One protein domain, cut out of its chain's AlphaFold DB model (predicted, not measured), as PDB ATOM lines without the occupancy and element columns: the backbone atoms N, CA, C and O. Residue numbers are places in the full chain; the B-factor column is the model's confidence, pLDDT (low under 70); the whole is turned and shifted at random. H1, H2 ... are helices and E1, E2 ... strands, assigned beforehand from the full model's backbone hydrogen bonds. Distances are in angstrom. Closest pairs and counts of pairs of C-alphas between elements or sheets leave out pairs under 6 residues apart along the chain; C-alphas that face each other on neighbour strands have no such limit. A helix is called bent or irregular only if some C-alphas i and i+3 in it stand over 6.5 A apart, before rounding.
ATOM      1  N   MET A   4      20.947  -8.233 -24.899       85.56
ATOM      2  CA  MET A   4      22.060  -7.287 -24.755       85.56
ATOM      3  C   MET A   4      22.230  -6.823 -23.306       85.56
ATOM      4  O   MET A   4      23.356  -6.786 -22.826       85.56
ATOM      5  N   ILE A   5      21.131  -6.573 -22.585       87.88
ATOM      6  CA  ILE A   5      21.173  -6.226 -21.155       87.88
ATOM      7  C   ILE A   5      21.711  -7.409 -20.334       87.88
ATOM      8  O   ILE A   5      22.495  -7.218 -19.415       87.88
ATOM      9  N   GLU A   6      21.357  -8.649 -20.690       89.75
ATOM     10  CA  GLU A   6      21.856  -9.847 -19.989       89.75
ATOM     11  C   GLU A   6      23.361 -10.086 -20.175       89.75
ATOM     12  O   GLU A   6      23.993 -10.697 -19.317       89.75
ATOM     13  N   LYS A   7      23.944  -9.601 -21.280       91.31
ATOM     14  CA  LYS A   7      25.390  -9.678 -21.532       91.31
ATOM     15  C   LYS A   7      26.194  -8.640 -20.738       91.31
ATOM     16  O   LYS A   7      27.409  -8.799 -20.636       91.31
ATOM     17  N   GLY A   8      25.540  -7.612 -20.199       89.81
ATOM     18  CA  GLY A   8      26.175  -6.531 -19.451       89.81
ATOM     19  C   GLY A   8      27.072  -5.629 -20.303       89.81
ATOM     20  O   GLY A   8      26.811  -5.385 -21.485       89.81
ATOM     21  N   GLY A   9      28.140  -5.106 -19.697       92.94
ATOM     22  CA  GLY A   9      29.045  -4.148 -20.339       92.94
ATOM     23  C   GLY A   9      28.421  -2.755 -20.408       92.94
ATOM     24  O   GLY A   9      27.874  -2.281 -19.416       92.94
ATOM     25  N   VAL A  10      28.470  -2.107 -21.574       91.75
ATOM     26  CA  VAL A  10      27.888  -0.762 -21.753       91.75
ATOM     27  C   VAL A  10      26.383  -0.725 -21.462       91.75
ATOM     28  O   VAL A  10      25.874   0.300 -21.032       91.75
ATOM     29  N   PHE A  11      25.676  -1.853 -21.608       93.50
ATOM     30  CA  PHE A  11      24.237  -1.958 -21.344       93.50
ATOM     31  C   PHE A  11      23.881  -2.273 -19.885       93.50
ATOM     32  O   PHE A  11      22.699  -2.258 -19.550       93.50
ATOM     33  N   GLU A  12      24.859  -2.562 -19.017       94.00
ATOM     34  CA  GLU A  12      24.608  -2.914 -17.609       94.00
ATOM     35  C   GLU A  12      23.747  -1.869 -16.869       94.00
ATOM     36  O   GLU A  12      22.800  -2.276 -16.191       94.00
ATOM     37  N   PRO A  13      23.970  -0.542 -17.026       93.75
ATOM     38  CA  PRO A  13      23.163   0.466 -16.334       93.75
ATOM     39  C   PRO A  13      21.674   0.412 -16.695       93.75
ATOM     40  O   PRO A  13      20.823   0.708 -15.863       93.75
ATOM     41  N   LEU A  14      21.341  -0.031 -17.914       94.88
ATOM     42  CA  LEU A  14      19.960  -0.116 -18.403       94.88
ATOM     43  C   LEU A  14      19.157  -1.258 -17.761       94.88
ATOM     44  O   LEU A  14      17.965  -1.402 -18.028       94.88
ATOM     45  N   ARG A  15      19.798  -2.091 -16.933       94.88
ATOM     46  CA  ARG A  15      19.119  -3.117 -16.137       94.88
ATOM     47  C   ARG A  15      18.333  -2.520 -14.968       94.88
ATOM     48  O   ARG A  15      17.366  -3.139 -14.525       94.88
ATOM     49  N   ASP A  16      18.747  -1.356 -14.470       95.81
ATOM     50  CA  ASP A  16      18.018  -0.613 -13.446       95.81
ATOM     51  C   ASP A  16      16.864   0.160 -14.097       95.81
ATOM     52  O   ASP A  16      17.063   0.986 -14.986       95.81
ATOM     53  N   GLU A  17      15.637  -0.120 -13.663       95.38
ATOM     54  CA  GLU A  17      14.436   0.471 -14.254       95.38
ATOM     55  C   GLU A  17      14.336   1.986 -14.019       95.38
ATOM     56  O   GLU A  17      13.823   2.710 -14.874       95.38
ATOM     57  N   THR A  18      14.845   2.476 -12.888       97.25
ATOM     58  CA  THR A  18      14.878   3.912 -12.583       97.25
ATOM     59  C   THR A  18      15.864   4.600 -13.513       97.25
ATOM     60  O   THR A  18      15.497   5.552 -14.195       97.25
ATOM     61  N   PHE A  19      17.078   4.057 -13.635       96.69
ATOM     62  CA  PHE A  19      18.094   4.567 -14.553       96.69
ATOM     63  C   PHE A  19      17.594   4.563 -16.000       96.69
ATOM     64  O   PHE A  19      17.700   5.569 -16.700       96.69
ATOM     65  N   PHE A  20      16.990   3.456 -16.439       95.81
ATOM     66  CA  PHE A  20      16.430   3.317 -17.780       95.81
ATOM     67  C   PHE A  20      15.383   4.396 -18.088       95.81
ATOM     68  O   PHE A  20      15.366   4.935 -19.191       95.81
ATOM     69  N   ARG A  21      14.504   4.719 -17.134       95.75
ATOM     70  CA  ARG A  21      13.451   5.725 -17.333       95.75
ATOM     71  C   ARG A  21      13.984   7.150 -17.247       95.75
ATOM     72  O   ARG A  21      13.623   7.977 -18.073       95.75
ATOM     73  N   GLU A  22      14.819   7.441 -16.255       97.06
ATOM     74  CA  GLU A  22      15.252   8.809 -15.948       97.06
ATOM     75  C   GLU A  22      16.365   9.318 -16.866       97.06
ATOM     76  O   GLU A  22      16.518  10.526 -17.026       97.06
ATOM     77  N   ARG A  23      17.144   8.417 -17.475       97.38
ATOM     78  CA  ARG A  23      18.227   8.787 -18.400       97.38
ATOM     79  C   ARG A  23      17.811   8.816 -19.866       97.38
ATOM     80  O   ARG A  23      18.625   9.207 -20.699       97.38
ATOM     81  N   LEU A  24      16.579   8.413 -20.185       97.00
ATOM     82  CA  LEU A  24      16.047   8.473 -21.542       97.00
ATOM     83  C   LEU A  24      15.884   9.935 -21.978       97.00
ATOM     84  O   LEU A  24      15.210  10.724 -21.319       97.00
ATOM     85  N   THR A  25      16.494  10.289 -23.100       96.50
ATOM     86  CA  THR A  25      16.533  11.655 -23.624       96.50
ATOM     87  C   THR A  25      16.704  11.643 -25.148       96.50
ATOM     88  O   THR A  25      16.653  10.591 -25.787       96.50
ATOM     89  N   VAL A  26      16.899  12.819 -25.743       95.56
ATOM     90  CA  VAL A  26      17.303  12.982 -27.142       95.56
ATOM     91  C   VAL A  26      18.737  13.511 -27.176       95.56
ATOM     92  O   VAL A  26      19.014  14.591 -26.654       95.56
ATOM     93  N   LEU A  27      19.639  12.748 -27.792       96.31
ATOM     94  CA  LEU A  27      21.044  13.090 -28.050       96.31
ATOM     95  C   LEU A  27      21.431  12.552 -29.431       96.31
ATOM     96  O   LEU A  27      20.839  11.587 -29.902       96.31
ATOM     97  N   ASN A  28      22.416  13.173 -30.085       95.00
ATOM     98  CA  ASN A  28      22.859  12.785 -31.434       95.00
ATOM     99  C   ASN A  28      21.707  12.690 -32.454       95.00
ATOM    100  O   ASN A  28      21.673  11.791 -33.289       95.00
ATOM    101  N   ASP A  29      20.744  13.611 -32.355       95.12
ATOM    102  CA  ASP A  29      19.565  13.684 -33.226       95.12
ATOM    103  C   ASP A  29      18.669  12.426 -33.213       95.12
ATOM    104  O   ASP A  29      17.870  12.211 -34.125       95.12
ATOM    105  N   THR A  30      18.751  11.604 -32.160       96.75
ATOM    106  CA  THR A  30      17.911  10.413 -31.972       96.75
ATOM    107  C   THR A  30      17.591  10.168 -30.489       96.75
ATOM    108  O   THR A  30      18.056  10.886 -29.602       96.75
ATOM    109  N   VAL A  31      16.745   9.179 -30.194       95.88
ATOM    110  CA  VAL A  31      16.465   8.765 -28.810       95.88
ATOM    111  C   VAL A  31      17.675   8.025 -28.255       95.88
ATOM    112  O   VAL A  31      18.190   7.101 -28.887       95.88
ATOM    113  N   ALA A  32      18.099   8.415 -27.058       97.50
ATOM    114  CA  ALA A  32      19.288   7.885 -26.417       97.50
ATOM    115  C   ALA A  32      19.155   7.829 -24.889       97.50
ATOM    116  O   ALA A  32      18.268   8.445 -24.299       97.50
ATOM    117  N   TRP A  33      20.083   7.123 -24.247       97.62
ATOM    118  CA  TRP A  33      20.308   7.173 -22.805       97.62
ATOM    119  C   TRP A  33      21.586   7.954 -22.486       97.62
ATOM    120  O   TRP A  33      22.657   7.599 -22.979       97.62
ATOM    121  N   ASP A  34      21.473   8.981 -21.640       97.44
ATOM    122  CA  ASP A  34      22.603   9.737 -21.077       97.44
ATOM    123  C   ASP A  34      23.286   8.910 -19.973       97.44
ATOM    124  O   ASP A  34      22.823   8.875 -18.828       97.44
ATOM    125  N   ILE A  35      24.351   8.182 -20.328       95.69
ATOM    126  CA  ILE A  35      24.986   7.212 -19.422       95.69
ATOM    127  C   ILE A  35      25.834   7.914 -18.361       95.69
ATOM    128  O   ILE A  35      25.797   7.539 -17.187       95.69
ATOM    129  N   SER A  36      26.583   8.937 -18.763       94.56
ATOM    130  CA  SER A  36      27.444   9.751 -17.897       94.56
ATOM    131  C   SER A  36      26.643  10.709 -17.007       94.56
ATOM    132  O   SER A  36      27.085  11.073 -15.913       94.56
ATOM    133  N   GLY A  37      25.448  11.104 -17.448       95.38
ATOM    134  CA  GLY A  37      24.573  12.024 -16.737       95.38
ATOM    135  C   GLY A  37      24.912  13.500 -16.932       95.38
ATOM    136  O   GLY A  37      24.428  14.335 -16.162       95.38
ATOM    137  N   ASN A  38      25.782  13.807 -17.894       96.94
ATOM    138  CA  ASN A  38      26.255  15.151 -18.216       96.94
ATOM    139  C   ASN A  38      25.903  15.564 -19.658       96.94
ATOM    140  O   ASN A  38      26.412  16.586 -20.121       96.94
ATOM    141  N   MET A  39      25.032  14.805 -20.338       95.62
ATOM    142  CA  MET A  39      24.646  15.022 -21.737       95.62
ATOM    143  C   MET A  39      25.839  14.989 -22.712       95.62
ATOM    144  O   MET A  39      25.848  15.719 -23.705       95.62
ATOM    145  N   ASP A  40      26.856  14.165 -22.435       96.06
ATOM    146  CA  ASP A  40      27.987  13.961 -23.343       96.06
ATOM    147  C   ASP A  40      27.549  13.102 -24.549       96.06
ATOM    148  O   ASP A  40      27.190  11.933 -24.378       96.06
ATOM    149  N   PRO A  41      27.588  13.639 -25.784       94.56
ATOM    150  CA  PRO A  41      27.168  12.915 -26.985       94.56
ATOM    151  C   PRO A  41      28.057  11.709 -27.328       94.56
ATOM    152  O   PRO A  41      27.686  10.902 -28.177       94.56
ATOM    153  N   THR A  42      29.235  11.590 -26.714       95.12
ATOM    154  CA  THR A  42      30.168  10.472 -26.911       95.12
ATOM    155  C   THR A  42      30.008   9.364 -25.867       95.12
ATOM    156  O   THR A  42      30.485   8.250 -26.089       95.12
ATOM    157  N   GLU A  43      29.301   9.639 -24.765       94.44
ATOM    158  CA  GLU A  43      29.034   8.704 -23.664       94.44
ATOM    159  C   GLU A  43      27.527   8.428 -23.516       94.44
ATOM    160  O   GLU A  43      26.965   8.438 -22.417       94.44
ATOM    161  N   CYS A  44      26.854   8.162 -24.636       96.06
ATOM    162  CA  CYS A  44      25.444   7.788 -24.669       96.06
ATOM    163  C   CYS A  44      25.227   6.437 -25.365       96.06
ATOM    164  O   CYS A  44      26.108   5.901 -26.039       96.06
ATOM    165  N   ILE A  45      24.037   5.869 -25.174       95.50
ATOM    166  CA  ILE A  45      23.554   4.739 -25.974       95.50
ATOM    167  C   ILE A  45      22.381   5.251 -26.791       95.50
ATOM    168  O   ILE A  45      21.328   5.521 -26.222       95.50
ATOM    169  N   ASP A  46      22.561   5.385 -28.097       95.12
ATOM    170  CA  ASP A  46      21.530   5.809 -29.030       95.12
ATOM    171  C   ASP A  46      20.850   4.626 -29.733       95.12
ATOM    172  O   ASP A  46      21.401   3.536 -29.903       95.12
ATOM    173  N   ILE A  47      19.591   4.834 -30.113       94.69
ATOM    174  CA  ILE A  47      18.873   3.945 -31.024       94.69
ATOM    175  C   ILE A  47      19.049   4.502 -32.433       94.69
ATOM    176  O   ILE A  47      18.885   5.703 -32.653       94.69
ATOM    177  N   ASP A  48      19.324   3.625 -33.399       95.25
ATOM    178  CA  ASP A  48      19.370   4.010 -34.808       95.25
ATOM    179  C   ASP A  48      18.067   4.752 -35.202       95.25
ATOM    180  O   ASP A  48      16.968   4.215 -34.997       95.25
ATOM    181  N   PRO A  49      18.151   5.972 -35.766       94.69
ATOM    182  CA  PRO A  49      16.976   6.778 -36.089       94.69
ATOM    183  C   PRO A  49      16.028   6.101 -37.092       94.69
ATOM    184  O   PRO A  49      14.819   6.333 -37.035       94.69
ATOM    185  N   PHE A  50      16.521   5.222 -37.971       96.19
ATOM    186  CA  PHE A  50      15.666   4.438 -38.865       96.19
ATOM    187  C   PHE A  50      14.865   3.383 -38.103       96.19
ATOM    188  O   PHE A  50      13.689   3.185 -38.397       96.19
ATOM    189  N   THR A  51      15.445   2.780 -37.060       95.12
ATOM    190  CA  THR A  51      14.709   1.849 -36.185       95.12
ATOM    191  C   THR A  51      13.540   2.554 -35.491       95.12
ATOM    192  O   THR A  51      12.454   1.988 -35.356       95.12
ATOM    193  N   ILE A  52      13.726   3.815 -35.084       93.38
ATOM    194  CA  ILE A  52      12.642   4.630 -34.515       93.38
ATOM    195  C   ILE A  52      11.599   4.976 -35.577       93.38
ATOM    196  O   ILE A  52      10.407   4.829 -35.323       93.38
ATOM    197  N   ALA A  53      12.027   5.406 -36.765       92.81
ATOM    198  CA  ALA A  53      11.117   5.776 -37.848       92.81
ATOM    199  C   ALA A  53      10.224   4.609 -38.309       92.81
ATOM    200  O   ALA A  53       9.079   4.826 -38.705       92.81
ATOM    201  N   GLU A  54      10.733   3.379 -38.244       96.62
ATOM    202  CA  GLU A  54       9.992   2.156 -38.573       96.62
ATOM    203  C   GLU A  54       9.107   1.646 -37.423       96.62
ATOM    204  O   GLU A  54       8.282   0.748 -37.620       96.62
ATOM    205  N   SER A  55       9.251   2.202 -36.218       93.69
ATOM    206  CA  SER A  55       8.478   1.773 -35.055       93.69
ATOM    207  C   SER A  55       7.013   2.227 -35.148       93.69
ATOM    208  O   SER A  55       6.716   3.290 -35.700       93.69
TER     209      SER A  55
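What this domain is: This is residues 4 to 55 of the 65 residues of an uncharacterized protein of Eubacterium sp. CAG:786 (UniProt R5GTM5). A small three-stranded antiparallel sheet makes the middle, with short helices at its two ends: H2 and H3 near one end, H4 near the other. H1 lies beyond H2, away from the sheet, and residues 35 to 43 form a loop between E2 and E3. The printed part has 52 residues, in the order H1 H2 H3 E1 E2 E3 H4, and its class is mixed, helices and strands. The strands form a meander, each the antiparallel neighbour of the one before, in the order E1, E2, E3. The whole is compact, with a radius of gyration of the C-alphas of 11.0 A and spans of 26 by 24 by 18 A.

How they stand to each other: Inner strand E2, residues 30 to 34, forms a hairpin with E1, residues 24 to 27, where N 25 and O 32 are 2.8 A apart, within hydrogen-bond range. It forms another hairpin with E3, residues 44 to 46, with N 33 and O 45 at 2.8 A. H2, residues 9 to 15, only grazes the sheet with residues 10 to 14; H3, residues 17 to 22, with 19 to 22. H2 and H3 only just touch, only at the corner, with 3 pairs of C-alphas within 8 A, the closest those of Leu 14 and Phe 20 at 5.0 A; they are about perpendicular at 88 degrees. H1, residues 4 to 7, is not on the sheet and touches H2 only at the corner, the closest C-alphas being those of Ile 5 and Phe 11, 5.3 A apart. H4, residues 49 to 53, is only just on the sheet, with 5 pairs of C-alphas within 10 A, and only grazes it with residues 49 to 52. Every O i to N i+4 pair is within range in H3 and H4; H2 has 0 of 3, but 3 of 4 O i to N i+3 pairs, and H1 is too short for an O i to N i+4 pair.

Where its parts are: E2 measures 11.9 A from C-alpha 30 at (17.911, 10.413, -31.972), E1 9.4 A and E3 6.2 A. H2 measures 10.8 A and is irregular, with C-alphas 10 and 13 7.3 A apart; H3 measures 8.5 A, H4 6.2 A and H1 5.2 A. H1 begins at C-alpha 4 (22.060, -7.287, -24.755), and H4 ends at C-alpha 53 (11.117, 5.776, -37.848).

The domain as a whole: The two C-alphas farthest apart, those of Asn 38 and Glu 54, are 29.1 A apart. The printed part has no cut and no long link. Mean pLDDT of the printed part is 94.8, and no printed residue is under 70.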